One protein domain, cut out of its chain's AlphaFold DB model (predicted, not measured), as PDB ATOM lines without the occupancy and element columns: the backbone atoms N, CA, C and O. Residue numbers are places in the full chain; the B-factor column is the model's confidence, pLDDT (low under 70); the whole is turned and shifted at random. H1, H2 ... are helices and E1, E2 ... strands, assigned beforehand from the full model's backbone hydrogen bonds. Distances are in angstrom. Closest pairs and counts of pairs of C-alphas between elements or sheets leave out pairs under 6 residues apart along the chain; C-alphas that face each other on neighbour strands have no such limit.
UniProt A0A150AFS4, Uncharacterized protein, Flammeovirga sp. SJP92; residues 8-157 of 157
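AT A GLANCE: This is residues 8 to 157 of the 157 residues of an uncharacterized protein of Flammeovirga sp. SJP92 (UniProt A0A150AFS4). Three twisted antiparallel sheets follow one another along the longest axis; the first two, E1 to E4 and E5 to E8, form a sandwich, and the third, E9 to E11, is beyond the second. Two short helices, H1 and H2, are at the opposite end, beside the first sheet, and the last residues run back to E8. The printed part has 150 residues, with two named helices followed by eleven named strands; each sheet is a meander in chain order, each strand the antiparallel neighbour of the one before, and the class is mostly strand. The whole is compact, with a radius of gyration of the C-alphas of 15.9 A and spans of 47 by 36 by 20 A.

IN THESE COORDINATES: H1, residues 8 to 17, is 14.0 A long and begins at C-alpha 8 (-0.253, -38.479, -49.473). H2 is residues 23 to 29. E1 is residues 34 to 39, E2 44 to 50, E3 60 to 68, 26.5 A long, and E4 70 to 79, 24.2 A long, with a bend of 56 degrees at residue 73. E5 is residues 83 to 89, beginning at C-alpha 83 (-26.214, -39.497, -41.900), E6 92 to 98, 20.0 A long, E7 105 to 111 and E8 116 to 119. E9 is residues 127 to 133, E10 138 to 143 and E11 148 to 153, ending at C-alpha 153 (-28.469, -41.847, -21.539).

HOW THE PARTS SIT: H1 and H2 are close but not clearly touching, the closest C-alphas being those of Lys 14 and Leu 26, 7.1 A apart. H1 is on the sheet E1 E2 E3 E4, and H2 only grazes it with residues 25 to 29. Within this sheet, N 38 and O 46 of the hairpin E1 and E2 are 2.9 A apart, N 47 and O 65 of E2 and E3 2.9 A, and N 64 and O 75 of E3 and E4 2.8 A. In the sandwich, two sheets face to face, the facing parts are 10.6 A centre to centre and the planes 6 degrees apart; the closest C-alphas of E4 and E8, His 73 and Arg 116, are 6.9 A apart. In the second sheet, N 84 and O 96 of E5 and E6 are 2.8 A apart, N 95 and O 108 of E6 and E7 2.9 A, and N 109 and O 118 of E7 and E8 2.8 A. E7 and E9 are only just apart, at 8.2 A. In the third sheet, N 128 and O 142 of E9 and E10 are 2.9 A apart, as are N 139 and O 152 of E10 and E11. Residues 155 to 156 pair antiparallel with residues 118 to 119 of E8. Every O i to N i+4 pair of H1 is within hydrogen-bond range; in H2 1 of 3 is, and 1 of 4 O i to N i+3 pairs.

THE WHOLE: The two C-alphas farthest apart, those of Gln 8 and Leu 146, are 48.4 A apart. The printed part has no cut and no long link, and it ends at residue 157, the chain's last. Mean pLDDT of the printed part is 75.2; it is under 70 in residues 8 to 61 and 67 to 70.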
ATOM      1  N   GLN A   8      -1.068 -38.316 -50.673       57.78
ATOM      2  CA  GLN A   8      -0.253 -38.479 -49.473       57.78
ATOM      3  C   GLN A   8      -1.102 -38.772 -48.230       57.78
ATOM      4  O   GLN A   8      -0.751 -39.659 -47.456       57.78
ATOM      5  N   GLU A   9      -2.225 -38.075 -48.041       54.06
ATOM      6  CA  GLU A   9      -3.151 -38.351 -46.935       54.06
ATOM      7  C   GLU A   9      -3.791 -39.735 -47.063       54.06
ATOM      8  O   GLU A   9      -3.884 -40.445 -46.067       54.06
ATOM      9  N   ASN A  10      -4.135 -40.154 -48.282       59.31
ATOM     10  CA  ASN A  10      -4.620 -41.504 -48.558       59.31
ATOM     11  C   ASN A  10      -3.575 -42.575 -48.232       59.31
ATOM     12  O   ASN A  10      -3.896 -43.563 -47.584       59.31
ATOM     13  N   ASN A  11      -2.317 -42.400 -48.642       59.28
ATOM     14  CA  ASN A  11      -1.269 -43.378 -48.331       59.28
ATOM     15  C   ASN A  11      -0.938 -43.429 -46.836       59.28
ATOM     16  O   ASN A  11      -0.739 -44.513 -46.293       59.28
ATOM     17  N   ASN A  12      -0.930 -42.280 -46.157       57.66
ATOM     18  CA  ASN A  12      -0.779 -42.237 -44.705       57.66
ATOM     19  C   ASN A  12      -1.931 -42.971 -44.022       57.66
ATOM     20  O   ASN A  12      -1.697 -43.765 -43.120       57.66
ATOM     21  N   LEU A  13      -3.158 -42.756 -44.495       58.84
ATOM     22  CA  LEU A  13      -4.320 -43.430 -43.956       58.84
ATOM     23  C   LEU A  13      -4.252 -44.947 -44.155       58.84
ATOM     24  O   LEU A  13      -4.451 -45.682 -43.197       58.84
ATOM     25  N   LYS A  14      -3.910 -45.423 -45.357       58.41
ATOM     26  CA  LYS A  14      -3.735 -46.858 -45.636       58.41
ATOM     27  C   LYS A  14      -2.671 -47.494 -44.756       58.41
ATOM     28  O   LYS A  14      -2.899 -48.578 -44.246       58.41
ATOM     29  N   ASN A  15      -1.540 -46.821 -44.554       59.91
ATOM     30  CA  ASN A  15      -0.466 -47.324 -43.696       59.91
ATOM     31  C   ASN A  15      -0.867 -47.377 -42.219       59.91
ATOM     32  O   ASN A  15      -0.358 -48.205 -41.471       59.91
ATOM     33  N   ILE A  16      -1.753 -46.480 -41.780       56.50
ATOM     34  CA  ILE A  16      -2.281 -46.539 -40.419       56.50
ATOM     35  C   ILE A  16      -3.334 -47.647 -40.321       56.50
ATOM     36  O   ILE A  16      -3.296 -48.446 -39.392       56.50
ATOM     37  N   LEU A  17      -4.231 -47.739 -41.304       55.75
ATOM     38  CA  LEU A  17      -5.295 -48.735 -41.353       55.75
ATOM     39  C   LEU A  17      -4.800 -50.150 -41.648       55.75
ATOM     40  O   LEU A  17      -5.465 -51.084 -41.237       55.75
ATOM     41  N   SER A  18      -3.631 -50.354 -42.256       55.97
ATOM     42  CA  SER A  18      -3.084 -51.694 -42.525       55.97
ATOM     43  C   SER A  18      -2.768 -52.504 -41.265       55.97
ATOM     44  O   SER A  18      -2.600 -53.713 -41.349       55.97
ATOM     45  N   ASN A  19      -2.692 -51.857 -40.097       47.91
ATOM     46  CA  ASN A  19      -2.559 -52.543 -38.809       47.91
ATOM     47  C   ASN A  19      -3.913 -52.887 -38.156       47.91
ATOM     48  O   ASN A  19      -3.928 -53.638 -37.183       47.91
ATOM     49  N   TYR A  20      -5.022 -52.327 -38.650       46.88
ATOM     50  CA  TYR A  20      -6.343 -52.366 -38.000       46.88
ATOM     51  C   TYR A  20      -7.470 -52.879 -38.903       46.88
ATOM     52  O   TYR A  20      -8.487 -53.342 -38.400       46.88
ATOM     53  N   MET A  21      -7.306 -52.805 -40.220       54.69
ATOM     54  CA  MET A  21      -8.313 -53.173 -41.202       54.69
ATOM     55  C   MET A  21      -7.879 -54.441 -41.918       54.69
ATOM     56  O   MET A  21      -6.766 -54.535 -42.431       54.69
ATOM     57  N   ILE A  22      -8.778 -55.420 -41.923       53.50
ATOM     58  CA  ILE A  22      -8.634 -56.675 -42.658       53.50
ATOM     59  C   ILE A  22      -8.451 -56.322 -44.145       53.50
ATOM     60  O   ILE A  22      -9.103 -55.402 -44.640       53.50
ATOM     61  N   ASP A  23      -7.555 -57.021 -44.847       48.53
ATOM     62  CA  ASP A  23      -7.125 -56.717 -46.228       48.53
ATOM     63  C   ASP A  23      -8.286 -56.475 -47.223       48.53
ATOM     64  O   ASP A  23      -8.140 -55.721 -48.188       48.53
ATOM     65  N   GLU A  24      -9.461 -57.055 -46.962       49.16
ATOM     66  CA  GLU A  24     -10.695 -56.890 -47.744       49.16
ATOM     67  C   GLU A  24     -11.274 -55.458 -47.682       49.16
ATOM     68  O   GLU A  24     -11.848 -54.968 -48.655       49.16
ATOM     69  N   TRP A  25     -11.066 -54.726 -46.583       50.84
ATOM     70  CA  TRP A  25     -11.584 -53.362 -46.394       50.84
ATOM     71  C   TRP A  25     -10.739 -52.304 -47.116       50.84
ATOM     72  O   TRP A  25     -11.259 -51.300 -47.606       50.84
ATOM     73  N   LEU A  26      -9.428 -52.530 -47.245       48.97
ATOM     74  CA  LEU A  26      -8.509 -51.618 -47.940       48.97
ATOM     75  C   LEU A  26      -8.693 -51.616 -49.465       48.97
ATOM     76  O   LEU A  26      -8.358 -50.616 -50.107       48.97
ATOM     77  N   GLN A  27      -9.229 -52.691 -50.051       47.28
ATOM     78  CA  GLN A  27      -9.615 -52.700 -51.468       47.28
ATOM     79  C   GLN A  27     -10.757 -51.709 -51.741       47.28
ATOM     80  O   GLN A  27     -10.705 -50.974 -52.721       47.28
ATOM     81  N   CYS A  28     -11.705 -51.592 -50.813       43.97
ATOM     82  CA  CYS A  28     -12.888 -50.738 -50.928       43.97
ATOM     83  C   CYS A  28     -12.608 -49.236 -50.719       43.97
ATOM     84  O   CYS A  28     -13.175 -48.375 -51.398       43.97
ATOM     85  N   VAL A  29     -11.680 -48.905 -49.815       45.66
ATOM     86  CA  VAL A  29     -11.244 -47.521 -49.531       45.66
ATOM     87  C   VAL A  29     -10.617 -46.832 -50.755       45.66
ATOM     88  O   VAL A  29     -10.621 -45.604 -50.844       45.66
ATOM     89  N   ASN A  30     -10.090 -47.600 -51.712       44.69
ATOM     90  CA  ASN A  30      -9.356 -47.071 -52.865       44.69
ATOM     91  C   ASN A  30     -10.232 -46.565 -54.002       44.69
ATOM     92  O   ASN A  30      -9.738 -45.779 -54.813       44.69
ATOM     93  N   GLU A  31     -11.477 -47.024 -54.076       45.34
ATOM     94  CA  GLU A  31     -12.293 -46.847 -55.273       45.34
ATOM     95  C   GLU A  31     -13.497 -45.932 -55.011       45.34
ATOM     96  O   GLU A  31     -13.735 -45.047 -55.829       45.34
ATOM     97  N   GLU A  32     -14.201 -46.036 -53.868       43.91
ATOM     98  CA  GLU A  32     -15.505 -45.346 -53.714       43.91
ATOM     99  C   GLU A  32     -15.900 -44.879 -52.285       43.91
ATOM    100  O   GLU A  32     -16.958 -44.278 -52.117       43.91
ATOM    101  N   CYS A  33     -15.090 -45.099 -51.234       47.78
ATOM    102  CA  CYS A  33     -15.655 -45.212 -49.867       47.78
ATOM    103  C   CYS A  33     -15.299 -44.148 -48.800       47.78
ATOM    104  O   CYS A  33     -15.795 -44.237 -47.673       47.78
ATOM    105  N   ILE A  34     -14.490 -43.124 -49.099       50.00
ATOM    106  CA  ILE A  34     -14.257 -42.010 -48.152       50.00
ATOM    107  C   ILE A  34     -15.142 -40.834 -48.552       50.00
ATOM    108  O   ILE A  34     -14.749 -39.996 -49.361       50.00
ATOM    109  N   ASP A  35     -16.344 -40.781 -47.989       48.44
ATOM    110  CA  ASP A  35     -17.318 -39.754 -48.366       48.44
ATOM    111  C   ASP A  35     -17.158 -38.468 -47.536       48.44
ATOM    112  O   ASP A  35     -17.459 -37.377 -48.020       48.44
ATOM    113  N   TYR A  36     -16.606 -38.552 -46.313       54.38
ATOM    114  CA  TYR A  36     -16.475 -37.372 -45.455       54.38
ATOM    115  C   TYR A  36     -15.207 -37.334 -44.594       54.38
ATOM    116  O   TYR A  36     -14.921 -38.228 -43.797       54.38
ATOM    117  N   ASN A  37     -14.478 -36.221 -44.717       57.16
ATOM    118  CA  ASN A  37     -13.382 -35.834 -43.837       57.16
ATOM    119  C   ASN A  37     -13.787 -34.572 -43.068       57.16
ATOM    120  O   ASN A  37     -13.955 -33.506 -43.669       57.16
ATOM    121  N   TYR A  38     -13.947 -34.695 -41.751       61.91
ATOM    122  CA  TYR A  38     -14.312 -33.593 -40.869       61.91
ATOM    123  C   TYR A  38     -13.076 -33.147 -40.094       61.91
ATOM    124  O   TYR A  38     -12.553 -33.847 -39.223       61.91
ATOM    125  N   LYS A  39     -12.578 -31.960 -40.447       56.44
ATOM    126  CA  LYS A  39     -11.458 -31.331 -39.754       56.44
ATOM    127  C   LYS A  39     -11.998 -30.518 -38.583       56.44
ATOM    128  O   LYS A  39     -12.593 -29.469 -38.807       56.44
ATOM    129  N   VAL A  40     -11.752 -30.998 -37.370       56.00
ATOM    130  CA  VAL A  40     -12.303 -30.399 -36.148       56.00
ATOM    131  C   VAL A  40     -11.359 -29.341 -35.572       56.00
ATOM    132  O   VAL A  40     -11.786 -28.287 -35.107       56.00
ATOM    133  N   ASP A  41     -10.050 -29.567 -35.694       55.22
ATOM    134  CA  ASP A  41      -9.020 -28.567 -35.422       55.22
ATOM    135  C   ASP A  41      -7.810 -28.770 -36.362       55.22
ATOM    136  O   ASP A  41      -7.832 -29.583 -37.288       55.22
ATOM    137  N   GLY A  42      -6.750 -27.973 -36.213       52.31
ATOM    138  CA  GLY A  42      -5.557 -28.062 -37.065       52.31
ATOM    139  C   GLY A  42      -4.909 -29.457 -37.141       52.31
ATOM    140  O   GLY A  42      -4.209 -29.713 -38.124       52.31
ATOM    141  N   PHE A  43      -5.167 -30.332 -36.160       55.06
ATOM    142  CA  PHE A  43      -4.471 -31.599 -35.914       55.06
ATOM    143  C   PHE A  43      -5.403 -32.821 -35.853       55.06
ATOM    144  O   PHE A  43      -5.029 -33.883 -36.356       55.06
ATOM    145  N   SER A  44      -6.605 -32.669 -35.297       59.12
ATOM    146  CA  SER A  44      -7.598 -33.725 -35.114       59.12
ATOM    147  C   SER A  44      -8.538 -33.814 -36.315       59.12
ATOM    148  O   SER A  44      -9.184 -32.833 -36.708       59.12
ATOM    149  N   LYS A  45      -8.629 -35.008 -36.904       64.75
ATOM    150  CA  LYS A  45      -9.543 -35.329 -38.006       64.75
ATOM    151  C   LYS A  45     -10.451 -36.474 -37.579       64.75
ATOM    152  O   LYS A  45      -9.955 -37.502 -37.119       64.75
ATOM    153  N   ILE A  46     -11.755 -36.309 -37.769       64.00
ATOM    154  CA  ILE A  46     -12.704 -37.421 -37.730       64.00
ATOM    155  C   ILE A  46     -13.022 -37.762 -39.168       64.00
ATOM    156  O   ILE A  46     -13.480 -36.925 -39.950       64.00
ATOM    157  N   MET A  47     -12.766 -39.003 -39.517       65.56
ATOM    158  CA  MET A  47     -13.093 -39.515 -40.825       65.56
ATOM    159  C   MET A  47     -14.222 -40.512 -40.697       65.56
ATOM    160  O   MET A  47     -14.229 -41.335 -39.781       65.56
ATOM    161  N   LEU A  48     -15.139 -40.446 -41.647       65.56
ATOM    162  CA  LEU A  48     -16.153 -41.461 -41.820       65.56
ATOM    163  C   LEU A  48     -15.770 -42.306 -43.028       65.56
ATOM    164  O   LEU A  48     -15.746 -41.810 -44.159       65.56
ATOM    165  N   VAL A  49     -15.441 -43.567 -42.779       63.47
ATOM    166  CA  VAL A  49     -15.166 -44.540 -43.836       63.47
ATOM    167  C   VAL A  49     -16.410 -45.383 -44.007       63.47
ATOM    168  O   VAL A  49     -16.822 -46.070 -43.075       63.47
ATOM    169  N   LYS A  50     -17.033 -45.317 -45.181       62.09
ATOM    170  CA  LYS A  50     -18.141 -46.216 -45.494       62.09
ATOM    171  C   LYS A  50     -17.571 -47.603 -45.729       62.09
ATOM    172  O   LYS A  50     -16.605 -47.746 -46.476       62.09
ATOM    173  N   VAL A  51     -18.165 -48.614 -45.118       55.97
ATOM    174  CA  VAL A  51     -17.950 -49.984 -45.570       55.97
ATOM    175  C   VAL A  51     -18.924 -50.155 -46.733       55.97
ATOM    176  O   VAL A  51     -20.118 -49.930 -46.529       55.97
ATOM    177  N   PRO A  52     -18.470 -50.427 -47.969       51.47
ATOM    178  CA  PRO A  52     -19.414 -50.698 -49.034       51.47
ATOM    179  C   PRO A  52     -20.092 -52.010 -48.686       51.47
ATOM    180  O   PRO A  52     -19.503 -53.086 -48.788       51.47
ATOM    181  N   ASP A  53     -21.339 -51.908 -48.252       51.00
ATOM    182  CA  ASP A  53     -22.220 -53.046 -48.340       51.00
ATOM    183  C   ASP A  53     -22.554 -53.170 -49.827       51.00
ATOM    184  O   ASP A  53     -23.281 -52.357 -50.399       51.00
ATOM    185  N   CYS A  54     -21.894 -54.109 -50.508       40.00
ATOM    186  CA  CYS A  54     -21.965 -54.274 -51.963       40.00
ATOM    187  C   CYS A  54     -23.359 -54.696 -52.462       40.00
ATOM    188  O   CYS A  54     -23.497 -55.092 -53.617       40.00
ATOM    189  N   ASN A  55     -24.384 -54.626 -51.617       42.00
ATOM    190  CA  ASN A  55     -25.783 -54.663 -51.982       42.00
ATOM    191  C   ASN A  55     -26.606 -53.855 -50.963       42.00
ATOM    192  O   ASN A  55     -26.324 -53.902 -49.774       42.00
ATOM    193  N   TYR A  56     -27.683 -53.245 -51.468       43.91
ATOM    194  CA  TYR A  56     -28.970 -52.979 -50.811       43.91
ATOM    195  C   TYR A  56     -29.424 -51.529 -50.636       43.91
ATOM    196  O   TYR A  56     -28.682 -50.590 -50.373       43.91
ATOM    197  N   GLU A  57     -30.738 -51.409 -50.798       49.22
ATOM    198  CA  GLU A  57     -31.608 -50.269 -50.544       49.22
ATOM    199  C   GLU A  57     -31.809 -50.021 -49.023       49.22
ATOM    200  O   GLU A  57     -32.783 -49.378 -48.638       49.22
ATOM    201  N   ASP A  58     -30.893 -50.504 -48.169       54.78
ATOM    202  CA  ASP A  58     -31.020 -50.619 -46.706       54.78
ATOM    203  C   ASP A  58     -29.862 -49.924 -45.945       54.78
ATOM    204  O   ASP A  58     -28.856 -49.518 -46.529       54.78
ATOM    205  N   GLU A  59     -30.024 -49.750 -44.625       62.25
ATOM    206  CA  GLU A  59     -28.987 -49.250 -43.707       62.25
ATOM    207  C   GLU A  59     -27.726 -50.121 -43.767       62.25
ATOM    208  O   GLU A  59     -27.797 -51.336 -43.605       62.25
ATOM    209  N   GLY A  60     -26.572 -49.484 -43.960       69.56
ATOM    210  CA  GLY A  60     -25.265 -50.129 -43.985       69.56
ATOM    211  C   GLY A  60     -24.433 -49.825 -42.740       69.56
ATOM    212  O   GLY A  60     -24.910 -49.290 -41.734       69.56
ATOM    213  N   GLN A  61     -23.145 -50.148 -42.826       69.88
ATOM    214  CA  GLN A  61     -22.170 -49.881 -41.774       69.88
ATOM    215  C   GLN A  61     -21.121 -48.872 -42.242       69.88
ATOM    216  O   GLN A  61     -20.673 -48.858 -43.391       69.88
ATOM    217  N   ALA A  62     -20.701 -48.013 -41.327       72.88
ATOM    218  CA  ALA A  62     -19.540 -47.161 -41.510       72.88
ATOM    219  C   ALA A  62     -18.628 -47.274 -40.296       72.88
ATOM    220  O   ALA A  62     -19.001 -47.821 -39.264       72.88
ATOM    221  N   MET A  63     -17.425 -46.733 -40.421       73.06
ATOM    222  CA  MET A  63     -16.475 -46.647 -39.331       73.06
ATOM    223  C   MET A  63     -16.113 -45.188 -39.080       73.06
ATOM    224  O   MET A  63     -15.655 -44.487 -39.990       73.06
ATOM    225  N   PHE A  64     -16.287 -44.730 -37.841       77.19
ATOM    226  CA  PHE A  64     -15.598 -43.530 -37.386       77.19
ATOM    227  C   PHE A  64     -14.136 -43.855 -37.173       77.19
ATOM    228  O   PHE A  64     -13.807 -44.851 -36.545       77.19
ATOM    229  N   ILE A  65     -13.258 -42.983 -37.649       70.81
ATOM    230  CA  ILE A  65     -11.827 -43.061 -37.383       70.81
ATOM    231  C   ILE A  65     -11.381 -41.702 -36.872       70.81
ATOM    232  O   ILE A  65     -11.492 -40.693 -37.574       70.81
ATOM    233  N   ILE A  66     -10.859 -41.678 -35.649       75.69
ATOM    234  CA  ILE A  66     -10.351 -40.469 -35.008       75.69
ATOM    235  C   ILE A  66      -8.833 -40.449 -35.141       75.69
ATOM    236  O   ILE A  66      -8.138 -41.348 -34.662       75.69
ATOM    237  N   VAL A  67      -8.310 -39.407 -35.781       66.81
ATOM    238  CA  VAL A  67      -6.883 -39.247 -36.080       66.81
ATOM    239  C   VAL A  67      -6.350 -37.986 -35.412       66.81
ATOM    240  O   VAL A  67      -6.897 -36.906 -35.619       66.81
ATOM    241  N   ASN A  68      -5.244 -38.104 -34.676       68.62
ATOM    242  CA  ASN A  68      -4.469 -36.977 -34.148       68.62
ATOM    243  C   ASN A  68      -2.969 -37.307 -34.217       68.62
ATOM    244  O   ASN A  68      -2.407 -37.924 -33.308       68.62
ATOM    245  N   GLY A  69      -2.344 -36.989 -35.355       64.62
ATOM    246  CA  GLY A  69      -0.991 -37.442 -35.722       64.62
ATOM    247  C   GLY A  69      -0.903 -38.931 -36.103       64.62
ATOM    248  O   GLY A  69      -0.190 -39.278 -37.038       64.62
ATOM    249  N   GLU A  70      -1.683 -39.782 -35.437       62.62
ATOM    250  CA  GLU A  70      -1.903 -41.216 -35.683       62.62
ATOM    251  C   GLU A  70      -3.376 -41.575 -35.394       62.62
ATOM    252  O   GLU A  70      -4.106 -40.746 -34.840       62.62
ATOM    253  N   VAL A  71      -3.833 -42.784 -35.751       70.19
ATOM    254  CA  VAL A  71      -5.178 -43.255 -35.363       70.19
ATOM    255  C   VAL A  71      -5.228 -43.453 -33.852       70.19
ATOM    256  O   VAL A  71      -4.403 -44.156 -33.275       70.19
ATOM    257  N   LYS A  72      -6.201 -42.804 -33.214       77.44
ATOM    258  CA  LYS A  72      -6.432 -42.862 -31.769       77.44
ATOM    259  C   LYS A  72      -7.569 -43.803 -31.400       77.44
ATOM    260  O   LYS A  72      -7.504 -44.432 -30.349       77.44
ATOM    261  N   HIS A  73      -8.583 -43.894 -32.253       78.88
ATOM    262  CA  HIS A  73      -9.761 -44.722 -32.038       78.88
ATOM    263  C   HIS A  73     -10.474 -44.973 -33.365       78.88
ATOM    264  O   HIS A  73     -10.390 -44.158 -34.291       78.88
ATOM    265  N   SER A  74     -11.175 -46.096 -33.434       78.06
ATOM    266  CA  SER A  74     -12.060 -46.444 -34.531       78.06
ATOM    267  C   SER A  74     -13.282 -47.162 -33.989       78.06
ATOM    268  O   SER A  74     -13.136 -47.933 -33.044       78.06
ATOM    269  N   GLU A  75     -14.437 -46.943 -34.605       80.88
ATOM    270  CA  GLU A  75     -15.696 -47.519 -34.141       80.88
ATOM    271  C   GLU A  75     -16.647 -47.812 -35.294       80.88
ATOM    272  O   GLU A  75     -16.793 -46.971 -36.182       80.88
ATOM    273  N   GLU A  76     -17.318 -48.962 -35.255       79.12
ATOM    274  CA  GLU A  76     -18.360 -49.306 -36.222       79.12
ATOM    275  C   GLU A  76     -19.682 -48.626 -35.851       79.12
ATOM    276  O   GLU A  76     -20.124 -48.630 -34.702       79.12
ATOM    277  N   ILE A  77     -20.342 -48.038 -36.843       82.62
ATOM    278  CA  ILE A  77     -21.610 -47.336 -36.674       82.62
ATOM    279  C   ILE A  77     -22.617 -47.745 -37.739       82.62
ATOM    280  O   ILE A  77     -22.262 -48.080 -38.870       82.62
ATOM    281  N   GLU A  78     -23.893 -47.646 -37.376       79.25
ATOM    282  CA  GLU A  78     -24.993 -47.708 -38.336       79.25
ATOM    283  C   GLU A  78     -24.949 -46.457 -39.220       79.25
ATOM    284  O   GLU A  78     -24.748 -45.337 -38.731       79.25
ATOM    285  N   PHE A  79     -25.120 -46.651 -40.525       76.44
ATOM    286  CA  PHE A  79     -24.953 -45.597 -41.511       76.44
ATOM    287  C   PHE A  79     -25.917 -45.757 -42.689       76.44
ATOM    288  O   PHE A  79     -26.035 -46.825 -43.277       76.44
ATOM    289  N   ASP A  80     -26.530 -44.655 -43.115       73.69
ATOM    290  CA  ASP A  80     -27.234 -44.562 -44.393       73.69
ATOM    291  C   ASP A  80     -27.027 -43.178 -45.044       73.69
ATOM    292  O   ASP A  80     -26.264 -42.330 -44.572       73.69
ATOM    293  N   HIS A  81     -27.730 -42.923 -46.149       71.56
ATOM    294  CA  HIS A  81     -27.651 -41.662 -46.892       71.56
ATOM    295  C   HIS A  81     -28.135 -40.418 -46.115       71.56
ATOM    296  O   HIS A  81     -27.887 -39.293 -46.553       71.56
ATOM    297  N   ASN A  82     -28.819 -40.589 -44.984       78.75
ATOM    298  CA  ASN A  82     -29.333 -39.521 -44.124       78.75
ATOM    299  C   ASN A  82     -28.434 -39.240 -42.913       78.75
ATOM    300  O   ASN A  82     -28.806 -38.448 -42.039       78.75
ATOM    301  N   PHE A  83     -27.248 -39.840 -42.862       82.56
ATOM    302  CA  PHE A  83     -26.214 -39.497 -41.900       82.56
ATOM    303  C   PHE A  83     -25.614 -38.112 -42.192       82.56
ATOM    304  O   PHE A  83     -25.218 -37.804 -43.318       82.56
ATOM    305  N   LYS A  84     -25.543 -37.247 -41.178       82.12
ATOM    306  CA  LYS A  84     -25.131 -35.844 -41.321       82.12
ATOM    307  C   LYS A  84     -24.240 -35.404 -40.170       82.12
ATOM    308  O   LYS A  84     -24.546 -35.637 -39.004       82.12
ATOM    309  N   TYR A  85     -23.180 -34.674 -40.503       82.75
ATOM    310  CA  TYR A  85     -22.484 -33.823 -39.543       82.75
ATOM    311  C   TYR A  85     -23.394 -32.674 -39.116       82.75
ATOM    312  O   TYR A  85     -24.023 -32.029 -39.958       82.75
ATOM    313  N   VAL A  86     -23.446 -32.423 -37.812       84.75
ATOM    314  CA  VAL A  86     -24.267 -31.360 -37.232       84.75
ATOM    315  C   VAL A  86     -23.395 -30.166 -36.873       84.75
ATOM    316  O   VAL A  86     -23.643 -29.059 -37.347       84.75
ATOM    317  N   SER A  87     -22.386 -30.377 -36.027       82.06
ATOM    318  CA  SER A  87     -21.552 -29.294 -35.505       82.06
ATOM    319  C   SER A  87     -20.350 -29.812 -34.729       82.06
ATOM    320  O   SER A  87     -20.427 -30.868 -34.098       82.06
ATOM    321  N   ASP A  88     -19.323 -28.973 -34.641       79.44
ATOM    322  CA  ASP A  88     -18.282 -29.067 -33.626       79.44
ATOM    323  C   ASP A  88     -18.585 -28.106 -32.482       79.44
ATOM    324  O   ASP A  88     -18.850 -26.915 -32.675       79.44
ATOM    325  N   VAL A  89     -18.519 -28.632 -31.269       75.62
ATOM    326  CA  VAL A  89     -18.572 -27.855 -30.036       75.62
ATOM    327  C   VAL A  89     -17.250 -28.091 -29.324       75.62
ATOM    328  O   VAL A  89     -16.612 -29.126 -29.488       75.62
ATOM    329  N   LYS A  90     -16.785 -27.124 -28.532       78.12
ATOM    330  CA  LYS A  90     -15.535 -27.292 -27.787       78.12
ATOM    331  C   LYS A  90     -15.558 -28.613 -26.993       78.12
ATOM    332  O   LYS A  90     -16.345 -28.737 -26.059       78.12
ATOM    333  N   GLY A  91     -14.676 -29.544 -27.365       82.38
ATOM    334  CA  GLY A  91     -14.511 -30.856 -26.732       82.38
ATOM    335  C   GLY A  91     -15.184 -32.032 -27.451       82.38
ATOM    336  O   GLY A  91     -14.863 -33.168 -27.125       82.38
ATOM    337  N   PHE A  92     -16.070 -31.818 -28.434       87.69
ATOM    338  CA  PHE A  92     -16.676 -32.932 -29.174       87.69
ATOM    339  C   PHE A  92     -17.213 -32.568 -30.564       87.69
ATOM    340  O   PHE A  92     -17.561 -31.419 -30.846       87.69
ATOM    341  N   THR A  93     -17.380 -33.590 -31.396       88.69
ATOM    342  CA  THR A  93     -18.087 -33.506 -32.683       88.69
ATOM    343  C   THR A  93     -19.413 -34.249 -32.619       88.69
ATOM    344  O   THR A  93     -19.494 -35.325 -32.028       88.69
ATOM    345  N   LEU A  94     -20.454 -33.684 -33.234       90.06
ATOM    346  CA  LEU A  94     -21.799 -34.252 -33.276       90.06
ATOM    347  C   LEU A  94     -22.207 -34.649 -34.694       90.06
ATOM    348  O   LEU A  94     -22.171 -33.833 -35.621       90.06
ATOM    349  N   PHE A  95     -22.722 -35.867 -34.812       90.31
ATOM    350  CA  PHE A  95     -23.399 -36.376 -35.996       90.31
ATOM    351  C   PHE A  95     -24.829 -36.798 -35.665       90.31
ATOM    352  O   PHE A  95     -25.136 -37.209 -34.544       90.31
ATOM    353  N   SER A  96     -25.702 -36.722 -36.660       91.25
ATOM    354  CA  SER A  96     -27.070 -37.223 -36.608       91.25
ATOM    355  C   SER A  96     -27.290 -38.231 -37.723       91.25
ATOM    356  O   SER A  96     -26.882 -37.990 -38.857       91.25
ATOM    357  N   HIS A  97     -28.012 -39.296 -37.425       90.56
ATOM    358  CA  HIS A  97     -28.484 -40.286 -38.379       90.56
ATOM    359  C   HIS A  97     -30.005 -40.342 -38.294       90.56
ATOM    360  O   HIS A  97     -30.557 -40.499 -37.208       90.56
ATOM    361  N   HIS A  98     -30.672 -40.149 -39.428       90.81
ATOM    362  CA  HIS A  98     -32.114 -40.333 -39.549       90.81
ATOM    363  C   HIS A  98     -32.372 -41.577 -40.394       90.81
ATOM    364  O   HIS A  98     -32.263 -41.518 -41.615       90.81
ATOM    365  N   SER A  99     -32.695 -42.681 -39.727       87.00
ATOM    366  CA  SER A  99     -32.888 -43.992 -40.340       87.00
ATOM    367  C   SER A  99     -33.863 -43.936 -41.513       87.00
ATOM    368  O   SER A  99     -35.030 -43.571 -41.340       87.00
ATOM    369  N   SER A 100     -33.432 -44.360 -42.701       81.50
ATOM    370  CA  SER A 100     -34.349 -44.542 -43.833       81.50
ATOM    371  C   SER A 100     -35.277 -45.750 -43.685       81.50
ATOM    372  O   SER A 100     -36.271 -45.824 -44.405       81.50
ATOM    373  N   ILE A 101     -34.982 -46.676 -42.765       81.56
ATOM    374  CA  ILE A 101     -35.785 -47.887 -42.533       81.56
ATOM    375  C   ILE A 101     -36.937 -47.606 -41.568       81.56
ATOM    376  O   ILE A 101     -38.088 -47.931 -41.857       81.56
ATOM    377  N   ASN A 102     -36.637 -47.030 -40.404       85.12
ATOM    378  CA  ASN A 102     -37.612 -46.869 -39.325       85.12
ATOM    379  C   ASN A 102     -38.013 -45.406 -39.065       85.12
ATOM    380  O   ASN A 102     -38.940 -45.172 -38.293       85.12
ATOM    381  N   GLY A 103     -37.369 -44.430 -39.717       89.00
ATOM    382  CA  GLY A 103     -37.685 -43.004 -39.580       89.00
ATOM    383  C   GLY A 103     -37.275 -42.385 -38.239       89.00
ATOM    384  O   GLY A 103     -37.693 -41.271 -37.931       89.00
ATOM    385  N   MET A 104     -36.492 -43.094 -37.423       92.94
ATOM    386  CA  MET A 104     -36.033 -42.618 -36.119       92.94
ATOM    387  C   MET A 104     -34.679 -41.909 -36.214       92.94
ATOM    388  O   MET A 104     -33.904 -42.074 -37.160       92.94
ATOM    389  N   PHE A 105     -34.375 -41.131 -35.182       93.12
ATOM    390  CA  PHE A 105     -33.157 -40.348 -35.049       93.12
ATOM    391  C   PHE A 105     -32.194 -40.995 -34.068       93.12
ATOM    392  O   PHE A 105     -32.569 -41.378 -32.962       93.12
ATOM    393  N   LYS A 106     -30.923 -41.039 -34.441       93.50
ATOM    394  CA  LYS A 106     -29.822 -41.425 -33.567       93.50
ATOM    395  C   LYS A 106     -28.724 -40.385 -33.668       93.50
ATOM    396  O   LYS A 106     -28.503 -39.792 -34.723       93.50
ATOM    397  N   TYR A 107     -28.046 -40.140 -32.561       93.81
ATOM    398  CA  TYR A 107     -26.982 -39.151 -32.504       93.81
ATOM    399  C   TYR A 107     -25.689 -39.795 -32.051       93.81
ATOM    400  O   TYR A 107     -25.698 -40.690 -31.205       93.81
ATOM    401  N   TYR A 108     -24.590 -39.322 -32.623       93.12
ATOM    402  CA  TYR A 108     -23.248 -39.783 -32.318       93.12
ATOM    403  C   TYR A 108     -22.407 -38.603 -31.860       93.12
ATOM    404  O   TYR A 108     -22.347 -37.572 -32.533       93.12
ATOM    405  N   PHE A 109     -21.752 -38.768 -30.721       92.88
ATOM    406  CA  PHE A 109     -20.873 -37.782 -30.119       92.88
ATOM    407  C   PHE A 109     -19.473 -38.358 -30.083       92.88
ATOM    408  O   PHE A 109     -19.244 -39.400 -29.473       92.88
ATOM    409  N   VAL A 110     -18.539 -37.666 -30.712       90.56
ATOM    410  CA  VAL A 110     -17.128 -38.018 -30.662       90.56
ATOM    411  C   VAL A 110     -16.454 -37.089 -29.666       90.56
ATOM    412  O   VAL A 110     -16.252 -35.916 -29.971       90.56
ATOM    413  N   ASP A 111     -16.146 -37.598 -28.475       90.62
ATOM    414  CA  ASP A 111     -15.383 -36.882 -27.454       90.62
ATOM    415  C   ASP A 111     -13.923 -36.776 -27.907       90.62
ATOM    416  O   ASP A 111     -13.230 -37.781 -28.073       90.62
ATOM    417  N   LEU A 112     -13.458 -35.552 -28.129       84.00
ATOM    418  CA  LEU A 112     -12.129 -35.268 -28.670       84.00
ATOM    419  C   LEU A 112     -11.048 -35.252 -27.591       84.00
ATOM    420  O   LEU A 112      -9.869 -35.349 -27.923       84.00
ATOM    421  N   ASP A 113     -11.434 -35.135 -26.319       86.56
ATOM    422  CA  ASP A 113     -10.492 -35.188 -25.202       86.56
ATOM    423  C   ASP A 113     -10.128 -36.645 -24.881       86.56
ATOM    424  O   ASP A 113      -8.982 -36.944 -24.539       86.56
ATOM    425  N   THR A 114     -11.094 -37.565 -25.008       88.81
ATOM    426  CA  THR A 114     -10.893 -38.999 -24.724       88.81
ATOM    427  C   THR A 114     -10.786 -39.882 -25.965       88.81
ATOM    428  O   THR A 114     -10.418 -41.052 -25.841       88.81
ATOM    429  N   PHE A 115     -11.061 -39.329 -27.148       86.62
ATOM    430  CA  PHE A 115     -11.162 -40.042 -28.423       86.62
ATOM    431  C   PHE A 115     -12.158 -41.207 -28.369       86.62
ATOM    432  O   PHE A 115     -11.886 -42.269 -28.915       86.62
ATOM    433  N   ARG A 116     -13.297 -41.031 -27.694       88.50
ATOM    434  CA  ARG A 116     -14.353 -42.050 -27.590       88.50
ATOM    435  C   ARG A 116     -15.611 -41.627 -28.319       88.50
ATOM    436  O   ARG A 116     -15.948 -40.443 -28.354       88.50
ATOM    437  N   THR A 117     -16.335 -42.613 -28.832       90.62
ATOM    438  CA  THR A 117     -17.642 -42.399 -29.446       90.62
ATOM    439  C   THR A 117     -18.754 -42.777 -28.474       90.62
ATOM    440  O   THR A 117     -18.709 -43.806 -27.806       90.62
ATOM    441  N   TYR A 118     -19.778 -41.935 -28.413       93.75
ATOM    442  CA  TYR A 118     -20.989 -42.154 -27.639       93.75
ATOM    443  C   TYR A 118     -22.203 -42.032 -28.545       93.75
ATOM    444  O   TYR A 118     -22.214 -41.218 -29.466       93.75
ATOM    445  N   THR A 119     -23.260 -42.783 -28.255       95.06
ATOM    446  CA  THR A 119     -24.505 -42.705 -29.018       95.06
ATOM    447  C   THR A 119     -25.740 -42.650 -28.132       95.06
ATOM    448  O   THR A 119     -25.731 -43.141 -27.003       95.06
ATOM    449  N   THR A 120     -26.814 -42.044 -28.635       95.25
ATOM    450  CA  THR A 120     -28.148 -42.183 -28.040       95.25
ATOM    451  C   THR A 120     -28.780 -43.520 -28.435       95.25
ATOM    452  O   THR A 120     -28.358 -44.179 -29.385       95.25
ATOM    453  N   SER A 121     -29.864 -43.903 -27.759       93.00
ATOM    454  CA  SER A 121     -30.843 -44.798 -28.385       93.00
ATOM    455  C   SER A 121     -31.470 -44.128 -29.614       93.00
ATOM    456  O   SER A 121     -31.360 -42.909 -29.785       93.00
ATOM    457  N   PHE A 122     -32.167 -44.906 -30.443       92.19
ATOM    458  CA  PHE A 122     -33.078 -44.328 -31.427       92.19
ATOM    459  C   PHE A 122     -34.183 -43.526 -30.729       92.19
ATOM    460  O   PHE A 122     -34.639 -43.892 -29.640       92.19
ATOM    461  N   LEU A 123     -34.565 -42.416 -31.350       94.19
ATOM    462  CA  LEU A 123     -35.545 -41.452 -30.872       94.19
ATOM    463  C   LEU A 123     -36.593 -41.230 -31.961       94.19
ATOM    464  O   LEU A 123     -36.245 -41.012 -33.118       94.19
ATOM    465  N   ASP A 124     -37.866 -41.197 -31.586       93.19
ATOM    466  CA  ASP A 124     -38.969 -41.002 -32.540       93.19
ATOM    467  C   ASP A 124     -39.040 -39.576 -33.117       93.19
ATOM    468  O   ASP A 124     -39.795 -39.317 -34.048       93.19
ATOM    469  N   ALA A 125     -38.276 -38.636 -32.553       92.62
ATOM    470  CA  ALA A 125     -38.263 -37.235 -32.952       92.62
ATOM    471  C   ALA A 125     -36.854 -36.632 -32.833       92.62
ATOM    472  O   ALA A 125     -36.041 -37.110 -32.029       92.62
ATOM    473  N   PRO A 126     -36.562 -35.544 -33.570       93.44
ATOM    474  CA  PRO A 126     -35.321 -34.807 -33.409       93.44
ATOM    475  C   PRO A 126     -35.137 -34.293 -31.980       93.44
ATOM    476  O   PRO A 126     -36.092 -33.910 -31.294       93.44
ATOM    477  N   PHE A 127     -33.880 -34.209 -31.559       94.56
ATOM    478  CA  PHE A 127     -33.500 -33.735 -30.237       94.56
ATOM    479  C   PHE A 127     -32.611 -32.494 -30.323       94.56
ATOM    480  O   PHE A 127     -31.635 -32.452 -31.072       94.56
ATOM    481  N   SER A 128     -32.943 -31.469 -29.539       92.81
ATOM    482  CA  SER A 128     -32.129 -30.262 -29.389       92.81
ATOM    483  C   SER A 128     -31.271 -30.369 -28.136       92.81
ATOM    484  O   SER A 128     -31.793 -30.438 -27.024       92.81
ATOM    485  N   PHE A 129     -29.952 -30.370 -28.308       91.81
ATOM    486  CA  PHE A 129     -28.998 -30.552 -27.216       91.81
ATOM    487  C   PHE A 129     -28.710 -29.250 -26.472       91.81
ATOM    488  O   PHE A 129     -28.449 -28.217 -27.086       91.81
ATOM    489  N   GLN A 130     -28.699 -29.313 -25.140       91.62
ATOM    490  CA  GLN A 130     -28.317 -28.184 -24.287       91.62
ATOM    491  C   GLN A 130     -27.054 -28.450 -23.483       91.62
ATOM    492  O   GLN A 130     -26.232 -27.552 -23.304       91.62
ATOM    493  N   LYS A 131     -26.911 -29.669 -22.963       92.25
ATOM    494  CA  LYS A 131     -25.785 -30.040 -22.111       92.25
ATOM    495  C   LYS A 131     -25.448 -31.505 -22.313       92.25
ATOM    496  O   LYS A 131     -26.329 -32.348 -22.237       92.25
ATOM    497  N   ILE A 132     -24.171 -31.792 -22.516       92.12
ATOM    498  CA  ILE A 132     -23.645 -33.149 -22.666       92.12
ATOM    499  C   ILE A 132     -22.655 -33.392 -21.530       92.12
ATOM    500  O   ILE A 132     -21.860 -32.509 -21.200       92.12
ATOM    501  N   ASN A 133     -22.728 -34.564 -20.909       93.94
ATOM    502  CA  ASN A 133     -21.821 -34.994 -19.856       93.94
ATOM    503  C   ASN A 133     -21.292 -36.395 -20.177       93.94
ATOM    504  O   ASN A 133     -21.924 -37.391 -19.838       93.94
ATOM    505  N   PHE A 134     -20.112 -36.472 -20.795       93.00
ATOM    506  CA  PHE A 134     -19.485 -37.751 -21.148       93.00
ATOM    507  C   PHE A 134     -19.089 -38.594 -19.934       93.00
ATOM    508  O   PHE A 134     -19.071 -39.815 -20.019       93.00
ATOM    509  N   LYS A 135     -18.817 -37.972 -18.779       92.00
ATOM    510  CA  LYS A 135     -18.455 -38.701 -17.553       92.00
ATOM    511  C   LYS A 135     -19.653 -39.415 -16.928       92.00
ATOM    512  O   LYS A 135     -19.495 -40.492 -16.366       92.00
ATOM    513  N   GLU A 136     -20.817 -38.777 -16.968       94.50
ATOM    514  CA  GLU A 136     -22.078 -39.369 -16.501       94.50
ATOM    515  C   GLU A 136     -22.814 -40.111 -17.619       94.50
ATOM    516  O   GLU A 136     -23.866 -40.678 -17.356       94.50
ATOM    517  N   GLU A 137     -22.277 -40.088 -18.843       95.94
ATOM    518  CA  GLU A 137     -22.877 -40.672 -20.042       95.94
ATOM    519  C   GLU A 137     -24.325 -40.207 -20.232       95.94
ATOM    520  O   GLU A 137     -25.242 -40.996 -20.431       95.94
ATOM    521  N   THR A 138     -24.548 -38.895 -20.149       96.25
ATOM    522  CA  THR A 138     -25.881 -38.304 -20.323       96.25
ATOM    523  C   THR A 138     -25.867 -37.091 -21.231       96.25
ATOM    524  O   THR A 138     -24.871 -36.374 -21.368       96.25
ATOM    525  N   VAL A 139     -27.025 -36.829 -21.829       95.06
ATOM    526  CA  VAL A 139     -27.304 -35.595 -22.548       95.06
ATOM    527  C   VAL A 139     -28.661 -35.032 -22.137       95.06
ATOM    528  O   VAL A 139     -29.669 -35.729 -22.123       95.06
ATOM    529  N   GLU A 140     -28.690 -33.751 -21.783       96.12
ATOM    530  CA  GLU A 140     -29.904 -32.996 -21.495       96.12
ATOM    531  C   GLU A 140     -30.278 -32.115 -22.687       96.12
ATOM    532  O   GLU A 140     -29.429 -31.447 -23.294       96.12
ATOM    533  N   GLY A 141     -31.572 -32.048 -22.974       94.81
ATOM    534  CA  GLY A 141     -32.087 -31.202 -24.037       94.81
ATOM    535  C   GLY A 141     -33.596 -31.288 -24.181       94.81
ATOM    536  O   GLY A 141     -34.298 -31.528 -23.199       94.81
ATOM    537  N   PHE A 142     -34.086 -31.064 -25.397       95.50
ATOM    538  CA  PHE A 142     -35.509 -31.045 -25.709       95.50
ATOM    539  C   PHE A 142     -35.848 -31.998 -26.847       95.50
ATOM    540  O   PHE A 142     -35.248 -31.917 -27.919       95.50
ATOM    541  N   ASN A 143     -36.877 -32.818 -26.638       93.12
ATOM    542  CA  ASN A 143     -37.599 -33.439 -27.741       93.12
ATOM    543  C   ASN A 143     -38.312 -32.322 -28.520       93.12
ATOM    544  O   ASN A 143     -39.116 -31.585 -27.935       93.12
ATOM    545  N   VAL A 144     -37.971 -32.156 -29.800       91.12
ATOM    546  CA  VAL A 144     -38.406 -31.004 -30.608       91.12
ATOM    547  C   VAL A 144     -39.915 -31.025 -30.856       91.12
ATOM    548  O   VAL A 144     -40.550 -29.975 -30.782       91.12
ATOM    549  N   ASP A 145     -40.501 -32.204 -31.054       91.38
ATOM    550  CA  ASP A 145     -41.925 -32.342 -31.372       91.38
ATOM    551  C   ASP A 145     -42.806 -32.185 -30.131       91.38
ATOM    552  O   ASP A 145     -43.861 -31.549 -30.166       91.38
ATOM    553  N   LEU A 146     -42.356 -32.732 -28.999       89.69
ATOM    554  CA  LEU A 146     -43.082 -32.658 -27.730       89.69
ATOM    555  C   LEU A 146     -42.814 -31.358 -26.962       89.69
ATOM    556  O   LEU A 146     -43.490 -31.092 -25.967       89.69
ATOM    557  N   ASN A 147     -41.813 -30.576 -27.384       90.00
ATOM    558  CA  ASN A 147     -41.303 -29.398 -26.679       90.00
ATOM    559  C   ASN A 147     -41.082 -29.662 -25.176       90.00
ATOM    560  O   ASN A 147     -41.450 -28.870 -24.303       90.00
ATOM    561  N   LYS A 148     -40.518 -30.832 -24.865       93.19
ATOM    562  CA  LYS A 148     -40.364 -31.338 -23.500       93.19
ATOM    563  C   LYS A 148     -38.893 -31.540 -23.179       93.19
ATOM    564  O   LYS A 148     -38.163 -32.130 -23.973       93.19
ATOM    565  N   LYS A 149     -38.478 -31.065 -21.999       94.69
ATOM    566  CA  LYS A 149     -37.120 -31.289 -21.502       94.69
ATOM    567  C   LYS A 149     -36.947 -32.755 -21.117       94.69
ATOM    568  O   LYS A 149     -37.756 -33.291 -20.357       94.69
ATOM    569  N   GLU A 150     -35.871 -33.361 -21.594       95.06
ATOM    570  CA  GLU A 150     -35.532 -34.753 -21.327       95.06
ATOM    571  C   GLU A 150     -34.029 -34.913 -21.091       95.06
ATOM    572  O   GLU A 150     -33.210 -34.069 -21.472       95.06
ATOM    573  N   THR A 151     -33.684 -36.010 -20.424       96.44
ATOM    574  CA  THR A 151     -32.309 -36.459 -20.234       96.44
ATOM    575  C   THR A 151     -32.204 -37.842 -20.843       96.44
ATOM    576  O   THR A 151     -32.937 -38.747 -20.445       96.44
ATOM    577  N   LEU A 152     -31.321 -37.987 -21.822       96.31
ATOM    578  CA  LEU A 152     -31.049 -39.248 -22.488       96.31
ATOM    579  C   LEU A 152     -29.750 -39.823 -21.934       96.31
ATOM    580  O   LEU A 152     -28.798 -39.085 -21.671       96.31
ATOM    581  N   ASN A 153     -29.714 -41.143 -21.797       97.06
ATOM    582  CA  ASN A 153     -28.469 -41.847 -21.539       97.06
ATOM    583  C   ASN A 153     -27.705 -42.003 -22.852       97.06
ATOM    584  O   ASN A 153     -28.288 -42.271 -23.907       97.06
ATOM    585  N   LEU A 154     -26.398 -41.845 -22.757       96.12
ATOM    586  CA  LEU A 154     -25.451 -42.164 -23.799       96.12
ATOM    587  C   LEU A 154     -24.931 -43.578 -23.566       96.12
ATOM    588  O   LEU A 154     -24.801 -44.038 -22.435       96.12
ATOM    589  N   LYS A 155     -24.617 -44.261 -24.657       95.19
ATOM    590  CA  LYS A 155     -23.909 -45.532 -24.651       95.19
ATOM    591  C   LYS A 155     -22.551 -45.309 -25.297       95.19
ATOM    592  O   LYS A 155     -22.506 -44.856 -26.440       95.19
ATOM    593  N   ALA A 156     -21.474 -45.609 -24.577       91.75
ATOM    594  CA  ALA A 156     -20.154 -45.723 -25.186       91.75
ATOM    595  C   ALA A 156     -20.161 -46.883 -26.191       91.75
ATOM    596  O   ALA A 156     -20.717 -47.949 -25.896       91.75
ATOM    597  N   LEU A 157     -19.600 -46.637 -27.369       86.50
ATOM    598  CA  LEU A 157     -19.350 -47.666 -28.369       86.50
ATOM    599  C   LEU A 157     -17.980 -48.312 -28.103       86.50
ATOM    600  O   LEU A 157     -17.060 -47.565 -27.677       86.50
TER     601      LEU A 157